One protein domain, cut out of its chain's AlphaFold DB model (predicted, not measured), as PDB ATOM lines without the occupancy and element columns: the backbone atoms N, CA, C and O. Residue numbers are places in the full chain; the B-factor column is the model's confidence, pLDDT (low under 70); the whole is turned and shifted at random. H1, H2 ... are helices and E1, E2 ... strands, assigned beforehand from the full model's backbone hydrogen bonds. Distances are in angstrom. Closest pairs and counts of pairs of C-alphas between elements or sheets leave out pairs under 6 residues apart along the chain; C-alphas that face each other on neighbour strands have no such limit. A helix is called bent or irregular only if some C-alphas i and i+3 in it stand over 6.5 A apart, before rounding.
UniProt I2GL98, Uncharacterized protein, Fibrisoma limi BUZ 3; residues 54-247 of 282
ATOM      1  N   ALA A  54     139.421 190.236 107.093       56.78
ATOM      2  CA  ALA A  54     139.751 191.456 107.831       56.78
ATOM      3  C   ALA A  54     141.225 191.892 107.693       56.78
ATOM      4  O   ALA A  54     141.509 193.085 107.770       56.78
ATOM      5  N   LEU A  55     142.151 190.953 107.466       62.81
ATOM      6  CA  LEU A  55     143.560 191.252 107.199       62.81
ATOM      7  C   LEU A  55     143.760 191.778 105.770       62.81
ATOM      8  O   LEU A  55     144.556 192.686 105.555       62.81
ATOM      9  N   LEU A  56     143.011 191.263 104.788       65.56
ATOM     10  CA  LEU A  56     143.014 191.830 103.432       65.56
ATOM     11  C   LEU A  56     142.512 193.281 103.449       65.56
ATOM     12  O   LEU A  56     143.130 194.148 102.829       65.56
ATOM     13  N   THR A  57     141.453 193.567 104.213       66.25
ATOM     14  CA  THR A  57     140.947 194.934 104.398       66.25
ATOM     15  C   THR A  57     141.973 195.833 105.092       66.25
ATOM     16  O   THR A  57     142.243 196.923 104.594       66.25
ATOM     17  N   SER A  58     142.617 195.380 106.178       61.72
ATOM     18  CA  SER A  58     143.638 196.191 106.861       61.72
ATOM     19  C   SER A  58     144.877 196.430 105.995       61.72
ATOM     20  O   SER A  58     145.427 197.527 106.037       61.72
ATOM     21  N   ILE A  59     145.300 195.466 105.168       65.94
ATOM     22  CA  ILE A  59     146.376 195.656 104.181       65.94
ATOM     23  C   ILE A  59     145.980 196.721 103.149       65.94
ATOM     24  O   ILE A  59     146.777 197.614 102.869       65.94
ATOM     25  N   LEU A  60     144.753 196.689 102.621       63.44
ATOM     26  CA  LEU A  60     144.266 197.683 101.653       63.44
ATOM     27  C   LEU A  60     144.160 199.095 102.255       63.44
ATOM     28  O   LEU A  60     144.630 200.059 101.647       63.44
ATOM     29  N   GLU A  61     143.613 199.230 103.465       62.97
ATOM     30  CA  GLU A  61     143.545 200.513 104.182       62.97
ATOM     31  C   GLU A  61     144.934 201.044 104.557       62.97
ATOM     32  O   GLU A  61     145.211 202.239 104.419       62.97
ATOM     33  N   THR A  62     145.837 200.160 104.994       60.69
ATOM     34  CA  THR A  62     147.216 200.531 105.335       60.69
ATOM     35  C   THR A  62     147.968 200.978 104.091       60.69
ATOM     36  O   THR A  62     148.611 202.021 104.134       60.69
ATOM     37  N   LYS A  63     147.802 200.292 102.956       62.53
ATOM     38  CA  LYS A  63     148.368 200.697 101.662       62.53
ATOM     39  C   LYS A  63     147.907 202.095 101.238       62.53
ATOM     40  O   LYS A  63     148.729 202.907 100.818       62.53
ATOM     41  N   ALA A  64     146.624 202.419 101.418       56.28
ATOM     42  CA  ALA A  64     146.101 203.760 101.144       56.28
ATOM     43  C   ALA A  64     146.706 204.836 102.072       56.28
ATOM     44  O   ALA A  64     147.065 205.918 101.608       56.28
ATOM     45  N   ARG A  65     146.884 204.538 103.368       56.22
ATOM     46  CA  ARG A  65     147.544 205.448 104.331       56.22
ATOM     47  C   ARG A  65     149.052 205.573 104.097       56.22
ATOM     48  O   ARG A  65     149.620 206.642 104.312       56.22
ATOM     49  N   GLN A  66     149.708 204.501 103.660       52.50
ATOM     50  CA  GLN A  66     151.143 204.477 103.400       52.50
ATOM     51  C   GLN A  66     151.518 205.170 102.097       52.50
ATOM     52  O   GLN A  66     152.557 205.817 102.091       52.50
ATOM     53  N   ALA A  67     150.676 205.144 101.058       54.31
ATOM     54  CA  ALA A  67     150.941 205.820  99.783       54.31
ATOM     55  C   ALA A  67     151.299 207.317  99.940       54.31
ATOM     56  O   ALA A  67     152.176 207.830  99.247       54.31
ATOM     57  N   ALA A  68     150.673 208.014 100.896       48.75
ATOM     58  CA  ALA A  68     151.004 209.406 101.219       48.75
ATOM     59  C   ALA A  68     152.353 209.556 101.954       48.75
ATOM     60  O   ALA A  68     153.057 210.548 101.776       48.75
ATOM     61  N   ARG A  69     152.734 208.564 102.770       50.28
ATOM     62  CA  ARG A  69     153.979 208.547 103.557       50.28
ATOM     63  C   ARG A  69     155.178 208.079 102.721       50.28
ATOM     64  O   ARG A  69     156.288 208.567 102.925       50.28
ATOM     65  N   THR A  70     154.962 207.184 101.755       50.94
ATOM     66  CA  THR A  70     155.984 206.731 100.802       50.94
ATOM     67  C   THR A  70     156.286 207.775  99.739       50.94
ATOM     68  O   THR A  70     157.441 207.873  99.360       50.94
ATOM     69  N   ALA A  71     155.329 208.605  99.306       49.28
ATOM     70  CA  ALA A  71     155.590 209.651  98.307       49.28
ATOM     71  C   ALA A  71     156.708 210.629  98.732       49.28
ATOM     72  O   ALA A  71     157.602 210.924  97.942       49.28
ATOM     73  N   TYR A  72     156.700 211.072  99.997       44.50
ATOM     74  CA  TYR A  72     157.759 211.915 100.566       44.50
ATOM     75  C   TYR A  72     159.103 211.167 100.640       44.50
ATOM     76  O   TYR A  72     160.116 211.638 100.127       44.50
ATOM     77  N   LEU A  73     159.090 209.953 101.202       51.91
ATOM     78  CA  LEU A  73     160.297 209.141 101.385       51.91
ATOM     79  C   LEU A  73     160.893 208.631 100.062       51.91
ATOM     80  O   LEU A  73     162.100 208.439  99.987       51.91
ATOM     81  N   GLN A  74     160.096 208.420  99.010       54.66
ATOM     82  CA  GLN A  74     160.578 207.997  97.690       54.66
ATOM     83  C   GLN A  74     161.235 209.142  96.920       54.66
ATOM     84  O   GLN A  74     162.219 208.897  96.227       54.66
ATOM     85  N   ALA A  75     160.749 210.379  97.058       52.31
ATOM     86  CA  ALA A  75     161.407 211.543  96.464       52.31
ATOM     87  C   ALA A  75     162.815 211.749  97.055       52.31
ATOM     88  O   ALA A  75     163.780 211.926  96.312       52.31
ATOM     89  N   GLU A  76     162.942 211.634  98.379       53.62
ATOM     90  CA  GLU A  76     164.233 211.657  99.076       53.62
ATOM     91  C   GLU A  76     165.090 210.424  98.724       53.62
ATOM     92  O   GLU A  76     166.280 210.549  98.435       53.62
ATOM     93  N   ALA A  77     164.490 209.229  98.650       55.28
ATOM     94  CA  ALA A  77     165.215 207.997  98.345       55.28
ATOM     95  C   ALA A  77     165.829 207.969  96.941       55.28
ATOM     96  O   ALA A  77     166.970 207.528  96.783       55.28
ATOM     97  N   LEU A  78     165.115 208.482  95.934       58.22
ATOM     98  CA  LEU A  78     165.623 208.592  94.566       58.22
ATOM     99  C   LEU A  78     166.819 209.550  94.471       58.22
ATOM    100  O   LEU A  78     167.754 209.265  93.724       58.22
ATOM    101  N   ALA A  79     166.847 210.631  95.261       56.59
ATOM    102  CA  ALA A  79     167.977 211.564  95.302       56.59
ATOM    103  C   ALA A  79     169.272 210.916  95.837       56.59
ATOM    104  O   ALA A  79     170.366 211.262  95.397       56.59
ATOM    105  N   TYR A  80     169.144 209.929  96.728       57.53
ATOM    106  CA  TYR A  80     170.250 209.123  97.264       57.53
ATOM    107  C   TYR A  80     170.404 207.755  96.563       57.53
ATOM    108  O   TYR A  80     171.091 206.853  97.055       57.53
ATOM    109  N   GLY A  81     169.750 207.578  95.409       57.72
ATOM    110  CA  GLY A  81     169.826 206.376  94.577       57.72
ATOM    111  C   GLY A  81     169.373 205.084  95.263       57.72
ATOM    112  O   GLY A  81     169.778 204.010  94.826       57.72
ATOM    113  N   ALA A  82     168.609 205.167  96.354       64.50
ATOM    114  CA  ALA A  82     168.027 203.998  96.999       64.50
ATOM    115  C   ALA A  82     166.893 203.440  96.146       64.50
ATOM    116  O   ALA A  82     166.028 204.167  95.654       64.50
ATOM    117  N   THR A  83     166.894 202.124  96.001       63.56
ATOM    118  CA  THR A  83     165.945 201.400  95.169       63.56
ATOM    119  C   THR A  83     165.023 200.553  96.032       63.56
ATOM    120  O   THR A  83     165.437 199.734  96.852       63.56
ATOM    121  N   VAL A  84     163.723 200.742  95.831       70.19
ATOM    122  CA  VAL A  84     162.695 199.846  96.355       70.19
ATOM    123  C   VAL A  84     161.984 199.288  95.136       70.19
ATOM    124  O   VAL A  84     161.300 200.017  94.419       70.19
ATOM    125  N   SER A  85     162.197 198.004  94.853       71.31
ATOM    126  CA  SER A  85     161.497 197.335  93.758       71.31
ATOM    127  C   SER A  85     159.989 197.320  94.037       71.31
ATOM    128  O   SER A  85     159.557 197.335  95.192       71.31
ATOM    129  N   ALA A  86     159.165 197.228  92.990       75.62
ATOM    130  CA  ALA A  86     157.718 197.087  93.166       75.62
ATOM    131  C   ALA A  86     157.350 195.847  94.013       75.62
ATOM    132  O   ALA A  86     156.374 195.883  94.761       75.62
ATOM    133  N   ALA A  87     158.165 194.785  93.945       74.12
ATOM    134  CA  ALA A  87     158.047 193.612  94.805       74.12
ATOM    135  C   ALA A  87     158.349 193.957  96.275       74.12
ATOM    136  O   ALA A  87     157.472 193.793  97.118       74.12
ATOM    137  N   ALA A  88     159.520 194.525  96.580       76.44
ATOM    138  CA  ALA A  88     159.892 194.930  97.938       76.44
ATOM    139  C   ALA A  88     158.884 195.919  98.552       76.44
ATOM    140  O   ALA A  88     158.563 195.807  99.735       76.44
ATOM    141  N   GLN A  89     158.329 196.843  97.760       81.00
ATOM    142  CA  GLN A  89     157.282 197.749  98.233       81.00
ATOM    143  C   GLN A  89     155.979 197.002  98.555       81.00
ATOM    144  O   GLN A  89     155.413 197.219  99.619       81.00
ATOM    145  N   ALA A  90     155.532 196.070  97.707       82.19
ATOM    146  CA  ALA A  90     154.362 195.242  98.010       82.19
ATOM    147  C   ALA A  90     154.565 194.364  99.262       82.19
ATOM    148  O   ALA A  90     153.621 194.118 100.017       82.19
ATOM    149  N   GLU A  91     155.796 193.915  99.524       84.31
ATOM    150  CA  GLU A  91     156.143 193.202 100.756       84.31
ATOM    151  C   GLU A  91     156.129 194.124 101.988       84.31
ATOM    152  O   GLU A  91     155.606 193.715 103.024       84.31
ATOM    153  N   ARG A  92     156.600 195.377 101.875       85.75
ATOM    154  CA  ARG A  92     156.454 196.405 102.928       85.75
ATOM    155  C   ARG A  92     154.991 196.712 103.236       85.75
ATOM    156  O   ARG A  92     154.624 196.724 104.408       85.75
ATOM    157  N   ASP A  93     154.161 196.918 102.211       86.12
ATOM    158  CA  ASP A  93     152.716 197.161 102.361       86.12
ATOM    159  C   ASP A  93     152.046 195.984 103.102       86.12
ATOM    160  O   ASP A  93     151.215 196.174 103.994       86.12
ATOM    161  N   THR A  94     152.449 194.750 102.769       88.00
ATOM    162  CA  THR A  94     151.963 193.519 103.417       88.00
ATOM    163  C   THR A  94     152.394 193.448 104.883       88.00
ATOM    164  O   THR A  94     151.558 193.207 105.756       88.00
ATOM    165  N   ALA A  95     153.676 193.689 105.172       90.25
ATOM    166  CA  ALA A  95     154.215 193.692 106.530       90.25
ATOM    167  C   ALA A  95     153.536 194.762 107.398       90.25
ATOM    168  O   ALA A  95     153.113 194.488 108.519       90.25
ATOM    169  N   ALA A  96     153.357 195.971 106.872       88.88
ATOM    170  CA  ALA A  96     152.693 197.050 107.587       88.88
ATOM    171  C   ALA A  96     151.201 196.775 107.828       88.88
ATOM    172  O   ALA A  96     150.714 197.022 108.929       88.88
ATOM    173  N   GLY A  97     150.479 196.222 106.849       87.38
ATOM    174  CA  GLY A  97     149.078 195.826 107.017       87.38
ATOM    175  C   GLY A  97     148.878 194.698 108.035       87.38
ATOM    176  O   GLY A  97     147.898 194.717 108.788       87.38
ATOM    177  N   LEU A  98     149.838 193.769 108.111       91.62
ATOM    178  CA  LEU A  98     149.957 192.758 109.164       91.62
ATOM    179  C   LEU A  98     150.152 193.409 110.538       91.62
ATOM    180  O   LEU A  98     149.346 193.181 111.439       91.62
ATOM    181  N   PHE A  99     151.168 194.254 110.712       91.69
ATOM    182  CA  PHE A  99     151.420 194.883 112.010       91.69
ATOM    183  C   PHE A  99     150.315 195.864 112.431       91.69
ATOM    184  O   PHE A  99     149.992 195.931 113.614       91.69
ATOM    185  N   SER A 100     149.658 196.552 111.491       90.19
ATOM    186  CA  SER A 100     148.473 197.370 111.783       90.19
ATOM    187  C   SER A 100     147.293 196.521 112.266       90.19
ATOM    188  O   SER A 100     146.546 196.965 113.138       90.19
ATOM    189  N   PHE A 101     147.112 195.308 111.732       88.88
ATOM    190  CA  PHE A 101     146.102 194.368 112.226       88.88
ATOM    191  C   PHE A 101     146.430 193.922 113.656       88.88
ATOM    192  O   PHE A 101     145.572 194.021 114.537       88.88
ATOM    193  N   LEU A 102     147.675 193.491 113.893       90.81
ATOM    194  CA  LEU A 102     148.150 193.044 115.205       90.81
ATOM    195  C   LEU A 102     148.019 194.153 116.264       90.81
ATOM    196  O   LEU A 102     147.455 193.902 117.327       90.81
ATOM    197  N   ASP A 103     148.445 195.385 115.954       90.31
ATOM    198  CA  ASP A 103     148.284 196.564 116.823       90.31
ATOM    199  C   ASP A 103     146.803 196.862 117.115       90.31
ATOM    200  O   ASP A 103     146.438 197.048 118.272       90.31
ATOM    201  N   SER A 104     145.927 196.844 116.100       89.38
ATOM    202  CA  SER A 104     144.498 197.173 116.272       89.38
ATOM    203  C   SER A 104     143.717 196.196 117.157       89.38
ATOM    204  O   SER A 104     142.682 196.564 117.711       89.38
ATOM    205  N   ARG A 105     144.194 194.952 117.280       86.62
ATOM    206  CA  ARG A 105     143.553 193.879 118.059       86.62
ATOM    207  C   ARG A 105     144.338 193.480 119.304       86.62
ATOM    208  O   ARG A 105     143.895 192.595 120.026       86.62
ATOM    209  N   ASN A 106     145.501 194.095 119.527       87.56
ATOM    210  CA  ASN A 106     146.501 193.668 120.502       87.56
ATOM    211  C   ASN A 106     146.800 192.151 120.433       87.56
ATOM    212  O   ASN A 106     146.928 191.494 121.464       87.56
ATOM    213  N   ASN A 107     146.882 191.578 119.223       88.50
ATOM    214  CA  ASN A 107     147.022 190.125 119.034       88.50
ATOM    215  C   ASN A 107     148.486 189.664 119.159       88.50
ATOM    216  O   ASN A 107     149.085 189.161 118.204       88.50
ATOM    217  N   TYR A 108     149.069 189.901 120.334       89.94
ATOM    218  CA  TYR A 108     150.463 189.607 120.649       89.94
ATOM    219  C   TYR A 108     150.568 188.598 121.797       89.94
ATOM    220  O   TYR A 108     149.899 188.745 122.818       89.94
ATOM    221  N   VAL A 109     151.447 187.607 121.639       88.81
ATOM    222  CA  VAL A 109     151.772 186.589 122.649       88.81
ATOM    223  C   VAL A 109     153.199 186.772 123.177       88.81
ATOM    224  O   VAL A 109     154.059 187.359 122.515       88.81
ATOM    225  N   GLU A 110     153.465 186.279 124.390       82.94
ATOM    226  CA  GLU A 110     154.787 186.391 125.030       82.94
ATOM    227  C   GLU A 110     155.811 185.369 124.504       82.94
ATOM    228  O   GLU A 110     157.016 185.651 124.513       82.94
ATOM    229  N   SER A 111     155.324 184.213 124.041       80.81
ATOM    230  CA  SER A 111     156.059 183.101 123.426       80.81
ATOM    231  C   SER A 111     155.106 182.318 122.515       80.81
ATOM    232  O   SER A 111     153.904 182.288 122.790       80.81
ATOM    233  N   LEU A 112     155.605 181.725 121.430       82.12
ATOM    234  CA  LEU A 112     154.782 181.107 120.385       82.12
ATOM    235  C   LEU A 112     154.518 179.623 120.642       82.12
ATOM    236  O   LEU A 112     155.427 178.789 120.609       82.12
ATOM    237  N   GLN A 113     153.243 179.272 120.789       82.44
ATOM    238  CA  GLN A 113     152.780 177.893 120.895       82.44
ATOM    239  C   GLN A 113     152.143 177.409 119.585       82.44
ATOM    240  O   GLN A 113     151.732 178.182 118.719       82.44
ATOM    241  N   VAL A 114     152.030 176.087 119.428       79.62
ATOM    242  CA  VAL A 114     151.427 175.457 118.234       79.62
ATOM    243  C   VAL A 114     149.960 175.876 118.057       79.62
ATOM    244  O   VAL A 114     149.463 175.967 116.937       79.62
ATOM    245  N   GLN A 115     149.270 176.148 119.165       81.62
ATOM    246  CA  GLN A 115     147.890 176.613 119.227       81.62
ATOM    247  C   GLN A 115     147.736 178.003 118.595       81.62
ATOM    248  O   GLN A 115     146.781 178.223 117.851       81.62
ATOM    249  N   ASP A 116     148.695 178.905 118.804       82.69
ATOM    250  CA  ASP A 116     148.654 180.274 118.268       82.69
ATOM    251  C   ASP A 116     148.749 180.282 116.735       82.69
ATOM    252  O   ASP A 116     148.131 181.102 116.058       82.69
ATOM    253  N   LEU A 117     149.436 179.288 116.159       83.00
ATOM    254  CA  LEU A 117     149.521 179.086 114.709       83.00
ATOM    255  C   LEU A 117     148.196 178.630 114.066       83.00
ATOM    256  O   LEU A 117     148.114 178.559 112.838       83.00
ATOM    257  N   THR A 118     147.161 178.323 114.859       81.94
ATOM    258  CA  THR A 118     145.813 178.018 114.341       81.94
ATOM    259  C   THR A 118     144.978 179.272 114.069       81.94
ATOM    260  O   THR A 118     144.067 179.217 113.244       81.94
ATOM    261  N   VAL A 119     145.305 180.411 114.698       82.44
ATOM    262  CA  VAL A 119     144.575 181.684 114.557       82.44
ATOM    263  C   VAL A 119     145.540 182.779 114.105       82.44
ATOM    264  O   VAL A 119     146.114 183.519 114.899       82.44
ATOM    265  N   LEU A 120     145.708 182.882 112.787       88.69
ATOM    266  CA  LEU A 120     146.598 183.856 112.162       88.69
ATOM    267  C   LEU A 120     145.862 185.141 111.732       88.69
ATOM    268  O   LEU A 120     144.686 185.088 111.359       88.69
ATOM    269  N   PRO A 121     146.558 186.292 111.701       90.31
ATOM    270  CA  PRO A 121     147.961 186.476 112.079       90.31
ATOM    271  C   PRO A 121     148.152 186.668 113.589       90.31
ATOM    272  O   PRO A 121     147.337 187.319 114.239       90.31
ATOM    273  N   VAL A 122     149.282 186.188 114.112       91.00
ATOM    274  CA  VAL A 122     149.724 186.379 115.505       91.00
ATOM    275  C   VAL A 122     151.094 187.058 115.535       91.00
ATOM    276  O   VAL A 122     151.879 186.908 114.594       91.00
ATOM    277  N   GLY A 123     151.386 187.823 116.587       89.81
ATOM    278  CA  GLY A 123     152.682 188.472 116.762       89.81
ATOM    279  C   GLY A 123     153.300 188.295 118.143       89.81
ATOM    280  O   GLY A 123     152.682 187.782 119.068       89.81
ATOM    281  N   MET A 124     154.526 188.784 118.286       87.81
ATOM    282  CA  MET A 124     155.258 188.923 119.544       87.81
ATOM    283  C   MET A 124     155.879 190.317 119.623       87.81
ATOM    284  O   MET A 124     156.311 190.857 118.602       87.81
ATOM    285  N   LYS A 125     155.998 190.877 120.832       87.56
ATOM    286  CA  LYS A 125     156.783 192.096 121.085       87.56
ATOM    287  C   LYS A 125     157.941 191.790 122.029       87.56
ATOM    288  O   LYS A 125     157.749 191.113 123.039       87.56
ATOM    289  N   LYS A 126     159.127 192.313 121.724       80.50
ATOM    290  CA  LYS A 126     160.293 192.331 122.617       80.50
ATOM    291  C   LYS A 126     160.926 193.724 122.559       80.50
ATOM    292  O   LYS A 126     161.155 194.271 121.481       80.50
ATOM    293  N   SER A 127     161.213 194.309 123.715       76.75
ATOM    294  CA  SER A 127     162.030 195.525 123.781       76.75
ATOM    295  C   SER A 127     163.485 195.182 123.462       76.75
ATOM    296  O   SER A 127     163.957 194.106 123.833       76.75
ATOM    297  N   LEU A 128     164.202 196.085 122.793       70.38
ATOM    298  CA  LEU A 128     165.655 195.958 122.666       70.38
ATOM    299  C   LEU A 128     166.306 196.127 124.048       70.38
ATOM    300  O   LEU A 128     165.811 196.901 124.871       70.38
ATOM    301  N   ALA A 129     167.419 195.429 124.293       59.88
ATOM    302  CA  ALA A 129     168.113 195.454 125.587       59.88
ATOM    303  C   ALA A 129     168.535 196.875 126.015       59.88
ATOM    304  O   ALA A 129     168.486 197.203 127.197       59.88
ATOM    305  N   ASP A 130     168.856 197.733 125.044       61.50
ATOM    306  CA  ASP A 130     169.298 199.115 125.257       61.50
ATOM    307  C   ASP A 130     168.139 200.121 125.428       61.50
ATOM    308  O   ASP A 130     168.364 201.329 125.463       61.50
ATOM    309  N   GLY A 131     166.881 199.659 125.452       62.59
ATOM    310  CA  GLY A 131     165.671 200.479 125.633       62.59
ATOM    311  C   GLY A 131     165.296 201.402 124.461       62.59
ATOM    312  O   GLY A 131     164.139 201.799 124.340       62.59
ATOM    313  N   ASN A 132     166.231 201.700 123.558       66.69
ATOM    314  CA  ASN A 132     166.085 202.663 122.459       66.69
ATOM    315  C   ASN A 132     165.377 202.101 121.207       66.69
ATOM    316  O   ASN A 132     165.723 202.457 120.082       66.69
ATOM    317  N   GLY A 133     164.394 201.218 121.380       73.00
ATOM    318  CA  GLY A 133     163.578 200.695 120.281       73.00
ATOM    319  C   GLY A 133     162.822 199.414 120.629       73.00
ATOM    320  O   GLY A 133     163.106 198.744 121.627       73.00
ATOM    321  N   SER A 134     161.858 199.059 119.780       81.88
ATOM    322  CA  SER A 134     161.055 197.841 119.923       81.88
ATOM    323  C   SER A 134     161.190 196.941 118.702       81.88
ATOM    324  O   SER A 134     161.052 197.400 117.563       81.88
ATOM    325  N   LEU A 135     161.388 195.651 118.954       85.31
ATOM    326  CA  LEU A 135     161.345 194.598 117.954       85.31
ATOM    327  C   LEU A 135     159.993 193.890 118.037       85.31
ATOM    328  O   LEU A 135     159.600 193.378 119.086       85.31
ATOM    329  N   GLU A 136     159.280 193.837 116.922       89.00
ATOM    330  CA  GLU A 136     158.003 193.141 116.833       89.00
ATOM    331  C   GLU A 136     158.073 192.093 115.727       89.00
ATOM    332  O   GLU A 136     158.451 192.401 114.599       89.00
ATOM    333  N   LEU A 137     157.719 190.851 116.044       89.31
ATOM    334  CA  LEU A 137     157.679 189.732 115.106       89.31
ATOM    335  C   LEU A 137     156.217 189.412 114.793       89.31
ATOM    336  O   LEU A 137     155.390 189.382 115.698       89.31
ATOM    337  N   GLY A 138     155.885 189.196 113.524       90.81
ATOM    338  CA  GLY A 138     154.531 188.906 113.059       90.81
ATOM    339  C   GLY A 138     154.525 187.720 112.106       90.81
ATOM    340  O   GLY A 138     155.265 187.703 111.120       90.81
ATOM    341  N   ILE A 139     153.675 186.732 112.377       91.12
ATOM    342  CA  ILE A 139     153.492 185.552 111.530       91.12
ATOM    343  C   ILE A 139     152.265 185.780 110.652       91.12
ATOM    344  O   ILE A 139     151.141 185.887 111.143       91.12
ATOM    345  N   LEU A 140     152.488 185.844 109.339       90.31
ATOM    346  CA  LEU A 140     151.424 186.047 108.356       90.31
ATOM    347  C   LEU A 140     150.715 184.735 108.000       90.31
ATOM    348  O   LEU A 140     149.497 184.702 107.845       90.31
ATOM    349  N   LYS A 141     151.497 183.668 107.819       89.06
ATOM    350  CA  LYS A 141     151.045 182.376 107.293       89.06
ATOM    351  C   LYS A 141     151.839 181.245 107.939       89.06
ATOM    352  O   LYS A 141     153.052 181.366 108.097       89.06
ATOM    353  N   ALA A 142     151.168 180.131 108.221       87.94
ATOM    354  CA  ALA A 142     151.780 178.869 108.619       87.94
ATOM    355  C   ALA A 142     151.335 177.754 107.664       87.94
ATOM    356  O   ALA A 142     150.147 177.610 107.373       87.94
ATOM    357  N   THR A 143     152.286 176.960 107.176       87.62
ATOM    358  CA  THR A 143     152.029 175.770 106.354       87.62
ATOM    359  C   THR A 143     152.505 174.545 107.123       87.62
ATOM    360  O   THR A 143     153.704 174.382 107.345       87.62
ATOM    361  N   PHE A 144     151.575 173.698 107.558       85.50
ATOM    362  CA  PHE A 144     151.891 172.505 108.343       85.50
ATOM    363  C   PHE A 144     152.311 171.346 107.431       85.50
ATOM    364  O   PHE A 144     151.570 170.949 106.531       85.50
ATOM    365  N   LEU A 145     153.506 170.811 107.674       83.81
ATOM    366  CA  LEU A 145     154.014 169.566 107.102       83.81
ATOM    367  C   LEU A 145     153.911 168.458 108.168       83.81
ATOM    368  O   LEU A 145     153.475 168.683 109.297       83.81
ATOM    369  N   HIS A 146     154.300 167.235 107.809       81.50
ATOM    370  CA  HIS A 146     154.216 166.077 108.703       81.50
ATOM    371  C   HIS A 146     155.138 166.190 109.937       81.50
ATOM    372  O   HIS A 146     154.782 165.750 111.030       81.50
ATOM    373  N   ASP A 147     156.317 166.790 109.761       82.38
ATOM    374  CA  ASP A 147     157.406 166.869 110.740       82.38
ATOM    375  C   ASP A 147     157.606 168.270 111.348       82.38
ATOM    376  O   ASP A 147     158.183 168.392 112.430       82.38
ATOM    377  N   ARG A 148     157.139 169.327 110.671       82.31
ATOM    378  CA  ARG A 148     157.406 170.739 110.998       82.31
ATOM    379  C   ARG A 148     156.294 171.663 110.491       82.31
ATOM    380  O   ARG A 148     155.474 171.250 109.674       82.31
ATOM    381  N   ALA A 149     156.311 172.931 110.887       85.12
ATOM    382  CA  ALA A 149     155.588 173.989 110.176       85.12
ATOM    383  C   ALA A 149     156.569 174.944 109.477       85.12
ATOM    384  O   ALA A 149     157.663 175.197 109.981       85.12
ATOM    385  N   LEU A 150     156.174 175.457 108.310       87.12
ATOM    386  CA  LEU A 150     156.882 176.498 107.564       87.12
ATOM    387  C   LEU A 150     156.120 177.817 107.698       87.12
ATOM    388  O   LEU A 150     154.944 177.893 107.324       87.12
ATOM    389  N   LEU A 151     156.780 178.841 108.233       87.94
ATOM    390  CA  LEU A 151     156.183 180.141 108.523       87.94
ATOM    391  C   LEU A 151     156.642 181.214 107.523       87.94
ATOM    392  O   LEU A 151     157.814 181.265 107.142       87.94
ATOM    393  N   THR A 152     155.718 182.102 107.152       89.81
ATOM    394  CA  THR A 152     156.023 183.411 106.553       89.81
ATOM    395  C   THR A 152     156.055 184.435 107.680       89.81
ATOM    396  O   THR A 152     155.022 184.696 108.309       89.81
ATOM    397  N   VAL A 153     157.232 185.002 107.940       89.75
ATOM    398  CA  VAL A 153     157.499 185.854 109.103       89.75
ATOM    399  C   VAL A 153     157.966 187.228 108.646       89.75
ATOM    400  O   VAL A 153     158.832 187.357 107.779       89.75
ATOM    401  N   PHE A 154     157.419 188.259 109.279       91.50
ATOM    402  CA  PHE A 154     157.899 189.629 109.171       91.50
ATOM    403  C   PHE A 154     158.376 190.119 110.530       91.50
ATOM    404  O   PHE A 154     157.848 189.725 111.570       91.50
ATOM    405  N   VAL A 155     159.355 191.013 110.520       89.94
ATOM    406  CA  VAL A 155     159.834 191.709 111.712       89.94
ATOM    407  C   VAL A 155     159.775 193.209 111.458       89.94
ATOM    408  O   VAL A 155     160.286 193.694 110.449       89.94
ATOM    409  N   ARG A 156     159.146 193.943 112.375       90.25
ATOM    410  CA  ARG A 156     159.140 195.403 112.432       90.25
ATOM    411  C   ARG A 156     160.097 195.841 113.531       90.25
ATOM    412  O   ARG A 156     159.859 195.588 114.709       90.25
ATOM    413  N   LEU A 157     161.155 196.533 113.134       86.81
ATOM    414  CA  LEU A 157     162.068 197.218 114.038       86.81
ATOM    415  C   LEU A 157     161.683 198.700 114.077       86.81
ATOM    416  O   LEU A 157     161.731 199.378 113.049       86.81
ATOM    417  N   ARG A 158     161.284 199.201 115.249       85.69
ATOM    418  CA  ARG A 158     161.012 200.628 115.471       85.69
ATOM    419  C   ARG A 158     162.245 201.287 116.061       85.69
ATOM    420  O   ARG A 158     162.671 200.911 117.153       85.69
ATOM    421  N   ILE A 159     162.797 202.259 115.338       77.69
ATOM    422  CA  ILE A 159     163.961 203.040 115.765       77.69
ATOM    423  C   ILE A 159     163.515 204.496 115.980       77.69
ATOM    424  O   ILE A 159     162.913 205.080 115.067       77.69
ATOM    425  N   PRO A 160     163.797 205.109 117.146       71.44
ATOM    426  CA  PRO A 160     163.585 206.535 117.344       71.44
ATOM    427  C   PRO A 160     164.483 207.313 116.379       71.44
ATOM    428  O   PRO A 160     165.694 207.116 116.325       71.44
ATOM    429  N   SER A 161     163.878 208.207 115.602       67.31
ATOM    430  CA  SER A 161     164.556 209.035 114.609       67.31
ATOM    431  C   SER A 161     164.399 210.499 115.019       67.31
ATOM    432  O   SER A 161     163.455 211.146 114.563       67.31
ATOM    433  N   PRO A 162     165.284 211.041 115.879       57.12
ATOM    434  CA  PRO A 162     165.268 212.448 116.269       57.12
ATOM    435  C   PRO A 162     165.771 213.328 115.114       57.12
ATOM    436  O   PRO A 162     166.888 213.835 115.126       57.12
ATOM    437  N   ASP A 163     164.935 213.480 114.092       58.25
ATOM    438  CA  ASP A 163     165.161 214.367 112.957       58.25
ATOM    439  C   ASP A 163     164.512 215.732 113.259       58.25
ATOM    440  O   ASP A 163     163.284 215.814 113.337       58.25
ATOM    441  N   PRO A 164     165.293 216.813 113.455       50.91
ATOM    442  CA  PRO A 164     164.749 218.123 113.811       50.91
ATOM    443  C   PRO A 164     163.921 218.766 112.688       50.91
ATOM    444  O   PRO A 164     163.173 219.704 112.958       50.91
ATOM    445  N   ASN A 165     164.031 218.274 111.447       50.75
ATOM    446  CA  ASN A 165     163.331 218.810 110.278       50.75
ATOM    447  C   ASN A 165     162.115 217.962 109.866       50.75
ATOM    448  O   ASN A 165     161.396 218.339 108.939       50.75
ATOM    449  N   SER A 166     161.857 216.837 110.542       55.34
ATOM    450  CA  SER A 166     160.767 215.918 110.212       55.34
ATOM    451  C   SER A 166     159.836 215.686 111.398       55.34
ATOM    452  O   SER A 166     160.259 215.433 112.520       55.34
ATOM    453  N   SER A 167     158.523 215.677 111.152       54.97
ATOM    454  CA  SER A 167     157.539 215.279 112.175       54.97
ATOM    455  C   SER A 167     157.568 213.772 112.496       54.97
ATOM    456  O   SER A 167     156.820 213.307 113.359       54.97
ATOM    457  N   ILE A 168     158.403 212.989 111.803       57.84
ATOM    458  CA  ILE A 168     158.540 211.540 111.968       57.84
ATOM    459  C   ILE A 168     159.493 211.236 113.134       57.84
ATOM    460  O   ILE A 168     160.699 211.111 112.951       57.84
ATOM    461  N   LYS A 169     158.926 211.068 114.335       61.22
ATOM    462  CA  LYS A 169     159.674 210.738 115.568       61.22
ATOM    463  C   LYS A 169     160.257 209.319 115.592       61.22
ATOM    464  O   LYS A 169     161.234 209.065 116.287       61.22
ATOM    465  N   GLU A 170     159.657 208.398 114.844       69.88
ATOM    466  CA  GLU A 170     160.035 206.984 114.777       69.88
ATOM    467  C   GLU A 170     159.985 206.505 113.328       69.88
ATOM    468  O   GLU A 170     159.033 206.808 112.595       69.88
ATOM    469  N   ARG A 171     160.995 205.733 112.920       76.19
ATOM    470  CA  ARG A 171     161.033 205.059 111.619       76.19
ATOM    471  C   ARG A 171     160.907 203.550 111.822       76.19
ATOM    472  O   ARG A 171     161.478 202.980 112.751       76.19
ATOM    473  N   GLU A 172     160.128 202.917 110.951       84.50
ATOM    474  CA  GLU A 172     159.843 201.481 110.985       84.50
ATOM    475  C   GLU A 172     160.630 200.794 109.861       84.50
ATOM    476  O   GLU A 172     160.434 201.106 108.685       84.50
ATOM    477  N   LEU A 173     161.527 199.873 110.219       86.75
ATOM    478  CA  LEU A 173     162.228 199.008 109.272       86.75
ATOM    479  C   LEU A 173     161.516 197.655 109.243       86.75
ATOM    480  O   LEU A 173     161.291 197.045 110.289       86.75
ATOM    481  N   PHE A 174     161.177 197.185 108.043       89.50
ATOM    482  CA  PHE A 174     160.526 195.894 107.840       89.50
ATOM    483  C   PHE A 174     161.521 194.884 107.278       89.50
ATOM    484  O   PHE A 174     162.111 195.106 106.221       89.50
ATOM    485  N   PHE A 175     161.667 193.762 107.969       89.69
ATOM    486  CA  PHE A 175     162.424 192.598 107.529       89.69
ATOM    487  C   PHE A 175     161.451 191.454 107.228       89.69
ATOM    488  O   PHE A 175     160.391 191.363 107.854       89.69
ATOM    489  N   GLY A 176     161.797 190.576 106.288       89.25
ATOM    490  CA  GLY A 176     160.969 189.427 105.921       89.25
ATOM    491  C   GLY A 176     161.779 188.154 105.701       89.25
ATOM    492  O   GLY A 176     162.933 188.207 105.271       89.25
ATOM    493  N   ALA A 177     161.150 187.018 105.990       86.69
ATOM    494  CA  ALA A 177     161.649 185.679 105.700       86.69
ATOM    495  C   ALA A 177     160.479 184.736 105.379       86.69
ATOM    496  O   ALA A 177     159.398 184.835 105.964       86.69
ATOM    497  N   ASP A 178     160.713 183.795 104.469       85.19
ATOM    498  CA  ASP A 178     159.793 182.700 104.160       85.19
ATOM    499  C   ASP A 178     160.417 181.350 104.509       85.19
ATOM    500  O   ASP A 178     161.637 181.195 104.524       85.19
ATOM    501  N   ASN A 179     159.559 180.356 104.741       83.75
ATOM    502  CA  ASN A 179     159.938 178.986 105.099       83.75
ATOM    503  C   ASN A 179     160.709 178.868 106.428       83.75
ATOM    504  O   ASN A 179     161.468 177.919 106.618       83.75
ATOM    505  N   VAL A 180     160.479 179.789 107.372       85.25
ATOM    506  CA  VAL A 180     161.050 179.708 108.725       85.25
ATOM    507  C   VAL A 180     160.508 178.456 109.421       85.25
ATOM    508  O   VAL A 180     159.294 178.244 109.466       85.25
ATOM    509  N   VAL A 181     161.401 177.606 109.934       86.06
ATOM    510  CA  VAL A 181     161.048 176.284 110.471       86.06
ATOM    511  C   VAL A 181     160.618 176.376 111.936       86.06
ATOM    512  O   VAL A 181     161.392 176.763 112.813       86.06
ATOM    513  N   PHE A 182     159.391 175.940 112.211       84.62
ATOM    514  CA  PHE A 182     158.818 175.862 113.554       84.62
ATOM    515  C   PHE A 182     158.598 174.399 113.972       84.62
ATOM    516  O   PHE A 182     158.127 173.579 113.173       84.62
ATOM    517  N   SER A 183     158.963 174.058 115.213       80.94
ATOM    518  CA  SER A 183     158.907 172.679 115.722       80.94
ATOM    519  C   SER A 183     157.499 172.278 116.177       80.94
ATOM    520  O   SER A 183     156.727 173.105 116.660       80.94
ATOM    521  N   ARG A 184     157.167 170.982 116.103       74.44
ATOM    522  CA  ARG A 184     155.910 170.452 116.676       74.44
ATOM    523  C   ARG A 184     155.885 170.505 118.205       74.44
ATOM    524  O   ARG A 184     154.805 170.544 118.783       74.44
ATOM    525  N   ASP A 185     157.058 170.545 118.833       71.12
ATOM    526  CA  ASP A 185     157.227 170.668 120.288       71.12
ATOM    527  C   ASP A 185     157.071 172.122 120.789       71.12
ATOM    528  O   ASP A 185     157.178 172.377 121.985       71.12
ATOM    529  N   GLY A 186     156.811 173.070 119.876       68.19
ATOM    530  CA  GLY A 186     156.845 174.509 120.129       68.19
ATOM    531  C   GLY A 186     158.213 175.128 119.823       68.19
ATOM    532  O   GLY A 186     159.232 174.437 119.760       68.19
ATOM    533  N   GLY A 187     158.223 176.446 119.624       71.44
ATOM    534  CA  GLY A 187     159.434 177.225 119.379       71.44
ATOM    535  C   GLY A 187     160.007 177.165 117.955       71.44
ATOM    536  O   GLY A 187     159.756 176.266 117.142       71.44
ATOM    537  N   LEU A 188     160.824 178.180 117.672       77.94
ATOM    538  CA  LEU A 188     161.622 178.328 116.455       77.94
ATOM    539  C   LEU A 188     162.885 177.474 116.612       77.94
ATOM    540  O   LEU A 188     163.627 177.645 117.576       77.94
ATOM    541  N   LYS A 189     163.079 176.499 115.718       65.25
ATOM    542  CA  LYS A 189     163.995 175.371 115.979       65.25
ATOM    543  C   LYS A 189     165.467 175.669 115.675       65.25
ATOM    544  O   LYS A 189     166.346 174.972 116.174       65.25
ATOM    545  N   GLU A 190     165.709 176.656 114.822       70.12
ATOM    546  CA  GLU A 190     167.014 177.029 114.280       70.12
ATOM    547  C   GLU A 190     167.080 178.554 114.138       70.12
ATOM    548  O   GLU A 190     166.049 179.213 113.966       70.12
ATOM    549  N   ASP A 191     168.292 179.106 114.189       77.75
ATOM    550  CA  ASP A 191     168.542 180.517 113.901       77.75
ATOM    551  C   ASP A 191     168.197 180.811 112.438       77.75
ATOM    552  O   ASP A 191     168.682 180.141 111.523       77.75
ATOM    553  N   PHE A 192     167.390 181.843 112.202       77.75
ATOM    554  CA  PHE A 192     166.983 182.242 110.856       77.75
ATOM    555  C   PHE A 192     167.319 183.705 110.586       77.75
ATOM    556  O   PHE A 192     167.339 184.550 111.483       77.75
ATOM    557  N   GLN A 193     167.592 183.991 109.316       82.62
ATOM    558  CA  GLN A 193     167.945 185.317 108.828       82.62
ATOM    559  C   GLN A 193     166.734 185.938 108.130       82.62
ATOM    560  O   GLN A 193     166.119 185.309 107.268       82.62
ATOM    561  N   LEU A 194     166.401 187.176 108.489       85.50
ATOM    562  CA  LEU A 194     165.421 188.000 107.785       85.50
ATOM    563  C   LEU A 194     166.146 189.100 107.015       85.50
ATOM    564  O   LEU A 194     167.026 189.758 107.567       85.50
ATOM    565  N   VAL A 195     165.745 189.345 105.772       87.94
ATOM    566  CA  VAL A 195     166.342 190.384 104.919       87.94
ATOM    567  C   VAL A 195     165.537 191.677 105.043       87.94
ATOM    568  O   VAL A 195     164.304 191.636 105.070       87.94
ATOM    569  N   LEU A 196     166.217 192.827 105.110       88.56
ATOM    570  CA  LEU A 196     165.580 194.144 105.053       88.56
ATOM    571  C   LEU A 196     164.835 194.291 103.720       88.56
ATOM    572  O   LEU A 196     165.432 194.186 102.648       88.56
ATOM    573  N   LEU A 197     163.529 194.540 103.771       87.56
ATOM    574  CA  LEU A 197     162.699 194.666 102.575       87.56
ATOM    575  C   LEU A 197     162.994 196.007 101.897       87.56
ATOM    576  O   LEU A 197     162.521 197.034 102.375       87.56
ATOM    577  N   GLY A 198     163.749 196.010 100.792       82.12
ATOM    578  CA  GLY A 198     164.148 197.206 100.030       82.12
ATOM    579  C   GLY A 198     165.058 198.192 100.781       82.12
ATOM    580  O   GLY A 198     165.152 198.164 102.007       82.12
ATOM    581  N   ASP A 199     165.697 199.107 100.052       83.19
ATOM    582  CA  ASP A 199     166.636 200.069 100.646       83.19
ATOM    583  C   ASP A 199     165.957 201.029 101.639       83.19
ATOM    584  O   ASP A 199     164.831 201.498 101.422       83.19
ATOM    585  N   PHE A 200     166.649 201.349 102.732       80.75
ATOM    586  CA  PHE A 200     166.198 202.295 103.755       80.75
ATOM    587  C   PHE A 200     167.237 203.402 103.943       80.75
ATOM    588  O   PHE A 200     168.433 203.133 104.022       80.75
ATOM    589  N   ILE A 201     166.785 204.654 104.024       78.25
ATOM    590  CA  ILE A 201     167.659 205.817 104.195       78.25
ATOM    591  C   ILE A 201     167.427 206.465 105.552       78.25
ATOM    592  O   ILE A 201     166.290 206.723 105.954       78.25
ATOM    593  N   GLN A 202     168.540 206.778 106.211       77.31
ATOM    594  CA  GLN A 202     168.598 207.565 107.428       77.31
ATOM    595  C   GLN A 202     169.538 208.764 107.233       77.31
ATOM    596  O   GLN A 202     170.758 208.580 107.181       77.31
ATOM    597  N   PRO A 203     169.006 209.995 107.154       73.69
ATOM    598  CA  PRO A 203     169.808 211.201 107.310       73.69
ATOM    599  C   PRO A 203     170.479 211.212 108.690       73.69
ATOM    600  O   PRO A 203     169.849 210.897 109.703       73.69
ATOM    601  N   LEU A 204     171.760 211.573 108.735       73.69
ATOM    602  CA  LEU A 204     172.567 211.659 109.948       73.69
ATOM    603  C   LEU A 204     173.326 212.996 109.948       73.69
ATOM    604  O   LEU A 204     174.509 213.084 109.612       73.69
ATOM    605  N   GLY A 205     172.607 214.067 110.291       75.88
ATOM    606  CA  GLY A 205     173.126 215.433 110.219       75.88
ATOM    607  C   GLY A 205     173.462 215.820 108.778       75.88
ATOM    608  O   GLY A 205     172.574 215.892 107.935       75.88
ATOM    609  N   ASN A 206     174.747 216.051 108.498       77.19
ATOM    610  CA  ASN A 206     175.220 216.467 107.174       77.19
ATOM    611  C   ASN A 206     175.522 215.292 106.223       77.19
ATOM    612  O   ASN A 206     175.835 215.533 105.063       77.19
ATOM    613  N   MET A 207     175.461 214.039 106.682       76.62
ATOM    614  CA  MET A 207     175.692 212.842 105.858       76.62
ATOM    615  C   MET A 207     174.442 211.960 105.814       76.62
ATOM    616  O   MET A 207     173.548 212.101 106.645       76.62
ATOM    617  N   THR A 208     174.366 211.044 104.850       79.12
ATOM    618  CA  THR A 208     173.201 210.163 104.674       79.12
ATOM    619  C   THR A 208     173.624 208.701 104.675       79.12
ATOM    620  O   THR A 208     174.482 208.301 103.893       79.12
ATOM    621  N   LEU A 209     173.015 207.890 105.540       81.44
ATOM    622  CA  LEU A 209     173.212 206.442 105.576       81.44
ATOM    623  C   LEU A 209     172.149 205.754 104.721       81.44
ATOM    624  O   LEU A 209     170.952 205.972 104.921       81.44
ATOM    625  N   ARG A 210     172.574 204.887 103.801       82.81
ATOM    626  CA  ARG A 210     171.690 204.044 102.987       82.81
ATOM    627  C   ARG A 210     171.906 202.578 103.336       82.81
ATOM    628  O   ARG A 210     172.883 201.981 102.901       82.81
ATOM    629  N   PHE A 211     170.979 201.996 104.083       86.00
ATOM    630  CA  PHE A 211     170.925 200.566 104.372       86.00
ATOM    631  C   PHE A 211     170.442 199.817 103.129       86.00
ATOM    632  O   PHE A 211     169.359 200.106 102.614       86.00
ATOM    633  N   LYS A 212     171.238 198.855 102.657       83.88
ATOM    634  CA  LYS A 212     170.929 198.021 101.490       83.88
ATOM    635  C   LYS A 212     169.901 196.966 101.859       83.88
ATOM    636  O   LYS A 212     170.123 196.202 102.801       83.88
ATOM    637  N   GLY A 213     168.805 196.911 101.115       80.12
ATOM    638  CA  GLY A 213     167.770 195.891 101.262       80.12
ATOM    639  C   GLY A 213     167.739 194.886 100.113       80.12
ATOM    640  O   GLY A 213     168.407 195.037  99.091       80.12
ATOM    641  N   GLY A 214     166.934 193.842 100.285       73.38
ATOM    642  CA  GLY A 214     166.638 192.856  99.251       73.38
ATOM    643  C   GLY A 214     165.483 193.281  98.343       73.38
ATOM    644  O   GLY A 214     164.551 193.966  98.768       73.38
ATOM    645  N   LEU A 215     165.515 192.822  97.087       64.81
ATOM    646  CA  LEU A 215     164.442 193.053  96.108       64.81
ATOM    647  C   LEU A 215     163.154 192.273  96.429       64.81
ATOM    648  O   LEU A 215     162.095 192.641  95.926       64.81
ATOM    649  N   SER A 216     163.258 191.191  97.207       61.78
ATOM    650  CA  SER A 216     162.161 190.346  97.692       61.78
ATOM    651  C   SER A 216     162.702 189.335  98.708       61.78
ATOM    652  O   SER A 216     163.825 188.853  98.534       61.78
ATOM    653  N   ARG A 217     161.905 188.933  99.709       63.19
ATOM    654  CA  ARG A 217     162.276 187.848 100.643       63.19
ATOM    655  C   ARG A 217     162.375 186.459  99.984       63.19
ATOM    656  O   ARG A 217     162.878 185.528 100.602       63.19
ATOM    657  N   PHE A 218     161.896 186.315  98.744       55.28
ATOM    658  CA  PHE A 218     161.912 185.060  97.982       55.28
ATOM    659  C   PHE A 218     163.235 184.782  97.240       55.28
ATOM    660  O   PHE A 218     163.375 183.714  96.646       55.28
ATOM    661  N   GLN A 219     164.187 185.725  97.212       52.69
ATOM    662  CA  GLN A 219     165.424 185.607  96.426       52.69
ATOM    663  C   GLN A 219     166.666 185.486  97.316       52.69
ATOM    664  O   GLN A 219     167.264 186.485  97.711       52.69
ATOM    665  N   THR A 220     167.103 184.254  97.571       49.38
ATOM    666  CA  THR A 220     168.408 183.948  98.181       49.38
ATOM    667  C   THR A 220     169.427 183.716  97.063       49.38
ATOM    668  O   THR A 220     169.222 182.805  96.259       49.38
ATOM    669  N   PRO A 221     170.504 184.524  96.960       48.00
ATOM    670  CA  PRO A 221     171.803 183.952  97.343       48.00
ATOM    671  C   PRO A 221     172.871 184.933  97.886       48.00
ATOM    672  O   PRO A 221     174.008 184.506  98.053       48.00
ATOM    673  N   ASP A 222     172.577 186.213  98.157       59.12
ATOM    674  CA  ASP A 222     173.621 187.202  98.528       59.12
ATOM    675  C   ASP A 222     173.257 188.074  99.748       59.12
ATOM    676  O   ASP A 222     173.403 189.298  99.755       59.12
ATOM    677  N   ILE A 223     172.777 187.414 100.811       60.00
ATOM    678  CA  ILE A 223     172.431 188.041 102.103       60.00
ATOM    679  C   ILE A 223     173.628 188.827 102.677       60.00
ATOM    680  O   ILE A 223     173.445 189.877 103.285       60.00
ATOM    681  N   ALA A 224     174.860 188.379 102.413       59.75
ATOM    682  CA  ALA A 224     176.096 189.022 102.866       59.75
ATOM    683  C   ALA A 224     176.299 190.465 102.349       59.75
ATOM    684  O   ALA A 224     177.087 191.209 102.931       59.75
ATOM    685  N   LYS A 225     175.603 190.879 101.279       62.88
ATOM    686  CA  LYS A 225     175.651 192.253 100.732       62.88
ATOM    687  C   LYS A 225     174.441 193.109 101.117       62.88
ATOM    688  O   LYS A 225     174.318 194.238 100.640       62.88
ATOM    689  N   GLN A 226     173.546 192.582 101.947       78.88
ATOM    690  CA  GLN A 226     172.292 193.214 102.353       78.88
ATOM    691  C   GLN A 226     172.223 193.331 103.877       78.88
ATOM    692  O   GLN A 226     172.947 192.664 104.610       78.88
ATOM    693  N   THR A 227     171.358 194.214 104.367       83.00
ATOM    694  CA  THR A 227     171.082 194.321 105.799       83.00
ATOM    695  C   THR A 227     170.153 193.178 106.203       83.00
ATOM    696  O   THR A 227     169.065 193.032 105.641       83.00
ATOM    697  N   TYR A 228     170.576 192.370 107.172       83.81
ATOM    698  CA  TYR A 228     169.845 191.197 107.645       83.81
ATOM    699  C   TYR A 228     169.813 191.129 109.173       83.81
ATOM    700  O   TYR A 228     170.758 191.527 109.851       83.81
ATOM    701  N   ALA A 229     168.729 190.594 109.721       83.12
ATOM    702  CA  ALA A 229     168.571 190.334 111.148       83.12
ATOM    703  C   ALA A 229     168.607 188.822 111.397       83.12
ATOM    704  O   ALA A 229     167.869 188.085 110.746       83.12
ATOM    705  N   THR A 230     169.429 188.363 112.339       81.69
ATOM    706  CA  THR A 230     169.432 186.968 112.799       81.69
ATOM    707  C   THR A 230     168.600 186.866 114.068       81.69
ATOM    708  O   THR A 230     168.880 187.550 115.056       81.69
ATOM    709  N   VAL A 231     167.591 185.998 114.063       76.31
ATOM    710  CA  VAL A 231     166.735 185.722 115.224       76.31
ATOM    711  C   VAL A 231     166.990 184.293 115.696       76.31
ATOM    712  O   VAL A 231     166.898 183.356 114.906       76.31
ATOM    713  N   SER A 232     167.293 184.143 116.987       74.31
ATOM    714  CA  SER A 232     167.508 182.865 117.673       74.31
ATOM    715  C   SER A 232     166.474 182.720 118.783       74.31
ATOM    716  O   SER A 232     166.342 183.622 119.613       74.31
ATOM    717  N   CYS A 233     165.718 181.618 118.788       66.31
ATOM    718  CA  CYS A 233     164.774 181.256 119.856       66.31
ATOM    719  C   CYS A 233     163.934 182.441 120.394       66.31
ATOM    720  O   CYS A 233     163.941 182.724 121.588       66.31
ATOM    721  N   GLU A 234     163.227 183.149 119.502       66.12
ATOM    722  CA  GLU A 234     162.365 184.314 119.817       66.12
ATOM    723  C   GLU A 234     163.094 185.610 120.251       66.12
ATOM    724  O   GLU A 234     162.446 186.596 120.617       66.12
ATOM    725  N   THR A 235     164.426 185.658 120.161       66.38
ATOM    726  CA  THR A 235     165.263 186.829 120.485       66.38
ATOM    727  C   THR A 235     166.108 187.282 119.292       66.38
ATOM    728  O   THR A 235     166.495 186.476 118.446       66.38
ATOM    729  N   LEU A 236     166.408 188.582 119.193       70.56
ATOM    730  CA  LEU A 236     167.346 189.090 118.186       70.56
ATOM    731  C   LEU A 236     168.771 188.700 118.593       70.56
ATOM    732  O   LEU A 236     169.315 189.262 119.540       70.56
ATOM    733  N   ALA A 237     169.366 187.755 117.869       76.81
ATOM    734  CA  ALA A 237     170.735 187.302 118.102       76.81
ATOM    735  C   ALA A 237     171.773 188.269 117.511       76.81
ATOM    736  O   ALA A 237     172.881 188.384 118.029       76.81
ATOM    737  N   GLY A 238     171.422 188.982 116.436       75.31
ATOM    738  CA  GLY A 238     172.287 190.002 115.850       75.31
ATOM    739  C   GLY A 238     171.690 190.689 114.625       75.31
ATOM    740  O   GLY A 238     170.676 190.260 114.076       75.31
ATOM    741  N   LEU A 239     172.351 191.759 114.186       80.62
ATOM    742  CA  LEU A 239     172.003 192.529 112.994       80.62
ATOM    743  C   LEU A 239     173.262 192.704 112.133       80.62
ATOM    744  O   LEU A 239     174.216 193.354 112.555       80.62
ATOM    745  N   GLY A 240     173.264 192.129 110.933       81.25
ATOM    746  CA  GLY A 240     174.253 192.420 109.901       81.25
ATOM    747  C   GLY A 240     173.830 193.669 109.134       81.25
ATOM    748  O   GLY A 240     172.748 193.697 108.552       81.25
ATOM    749  N   ILE A 241     174.660 194.711 109.139       84.25
ATOM    750  CA  ILE A 241     174.373 195.978 108.455       84.25
ATOM    751  C   ILE A 241     175.241 196.079 107.202       84.25
ATOM    752  O   ILE A 241     176.457 196.230 107.301       84.25
ATOM    753  N   ALA A 242     174.612 196.065 106.027       85.75
ATOM    754  CA  ALA A 242     175.243 196.495 104.783       85.75
ATOM    755  C   ALA A 242     174.700 197.880 104.426       85.75
ATOM    756  O   ALA A 242     173.528 198.015 104.069       85.75
ATOM    757  N   ALA A 243     175.534 198.913 104.528       84.19
ATOM    758  CA  ALA A 243     175.128 200.288 104.261       84.19
ATOM    759  C   ALA A 243     176.183 201.064 103.464       84.19
ATOM    760  O   ALA A 243     177.378 200.797 103.582       84.19
ATOM    761  N   ASP A 244     175.732 202.039 102.677       83.25
ATOM    762  CA  ASP A 244     176.588 203.069 102.086       83.25
ATOM    763  C   ASP A 244     176.517 204.348 102.929       83.25
ATOM    764  O   ASP A 244     175.439 204.741 103.385       83.25
ATOM    765  N   VAL A 245     177.656 205.024 103.089       85.00
ATOM    766  CA  VAL A 245     177.728 206.372 103.669       85.00
ATOM    767  C   VAL A 245     177.849 207.374 102.528       85.00
ATOM    768  O   VAL A 245     178.837 207.381 101.797       85.00
ATOM    769  N   ILE A 246     176.830 208.212 102.359       82.38
ATOM    770  CA  ILE A 246     176.761 209.217 101.301       82.38
ATOM    771  C   ILE A 246     177.124 210.574 101.904       82.38
ATOM    772  O   ILE A 246     176.414 211.110 102.759       82.38
ATOM    773  N   PHE A 247     178.234 211.134 101.432       80.62
ATOM    774  CA  PHE A 247     178.716 212.457 101.814       80.62
ATOM    775  C   PHE A 247     178.285 213.491 100.763       80.62
ATOM    776  O   PHE A 247     178.465 213.250  99.564       80.62
TER     777      PHE A 247
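AT A GLANCE: This is residues 54 to 247 of the 282 residues of an uncharacterized protein of Fibrisoma limi BUZ 3 (UniProt I2GL98). A seven-stranded antiparallel sheet, strongly twisted and curled like part of a barrel, folds back on itself, E1 E2 E3 facing E5 E8 E9 with E4 as the hinge. Helix H2 crosses the strands E1 to E4 on one face, the longer helix H1 packs slantwise on H2, and a small sheet, E6 E7 E10, sits toward one end of the long axis. The printed part has 194 residues, with the named elements in the order H1 H2 E1 E2 E3 E4 E5 E6 E7 E8 E9 E10; the large sheet has the order E1 E2 E3 E4 E5 E8 E9, the small one E6 E7 E10, and both are antiparallel. The class is mixed, helices and strands. The whole is compact, with a radius of gyration of the C-alphas of 16.6 A, and only just elongated, with spans of 52 by 35 by 33 A.

IN THESE COORDINATES: Find C-alpha 54 at (139.751, 191.456, 107.831); from there H1 runs through residues 54 to 79, 36.9 A long, with a kink of 52 degrees near residue 69. It is neither bent nor irregular, but only just: C-alphas 65 and 68 are 6.1 A apart. H2, residues 86 to 105, begins with C-alpha 86 at (157.718, 197.087, 93.166) and is 28.8 A long. Next come E1, residues 122 to 127, and E2, residues 134 to 144, 29.3 A long, which bends by 54 degrees at residue 141. E3, residues 148 to 160, is 36.9 A long; E4, residues 170 to 183, is 34.3 A long and bends by 76 degrees at residue 179. Read on through E5, residues 192 to 196, E6, residues 200 to 204, E7, residues 207 to 211, E8, residues 228 to 232, and E9, residues 235 to 240. E10, residues 243 to 246, ends with C-alpha 246 at (176.761, 209.217, 101.301).

HOW THE PARTS SIT: Start at the large sheet, where E1 to E5 form a meander, each strand the antiparallel neighbour of the one before. In the hairpin of E1 and E2, look at N 124 and O 137, 2.8 A apart; in that of E3 and E4, at N 175 and O 155, 2.8 A. E5 is staggered: it pairs with E4 over residues 195 to 196, with N 176 and O 195 at 3.0 A, and with E8 over residues 192 to 195, with N 194 and O 229 at 2.8 A. E9 is an edge strand beside E8, with N 230 and O 238 at 2.9 A, and runs on into E10 at 48 degrees. In the small sheet, N 202 of E6 and O 209 of E7 are 2.9 A apart, as are N 210 of E7 and O 244 of E10. H2 is on the large sheet at a height over the sheet of 8.5 A; it runs across the strands, at 86 degrees to E1 on the local plane. The closest C-alphas of H2 and E3 are those of Ala 95 and Phe 154, 6.1 A apart. H1 touches H2 with residues 55 to 66 alone, Ile 59 and Gly 97 having the closest C-alphas, 3.9 A apart; they run opposite ways at a steep tilt of 50 degrees. H1 only grazes the small sheet, with residues 73 to 77. Every O i to N i+4 pair is within hydrogen-bond range in H2, and 18 of 22 in H1.

THE WHOLE: The C-alphas farthest apart, those of His 146 and Asn 206, are 54.6 A apart. The printed part has no cut. The long links are H2 to E1 and E7 to E8, 16 residues each; in the first, residues 108 to 109 pair parallel with residues 123 to 124 of E1. The mean pLDDT of the printed part is 75.6, and 60 residues are under 70, among them residues 54 to 83, 161 to 170 and 215 to 225.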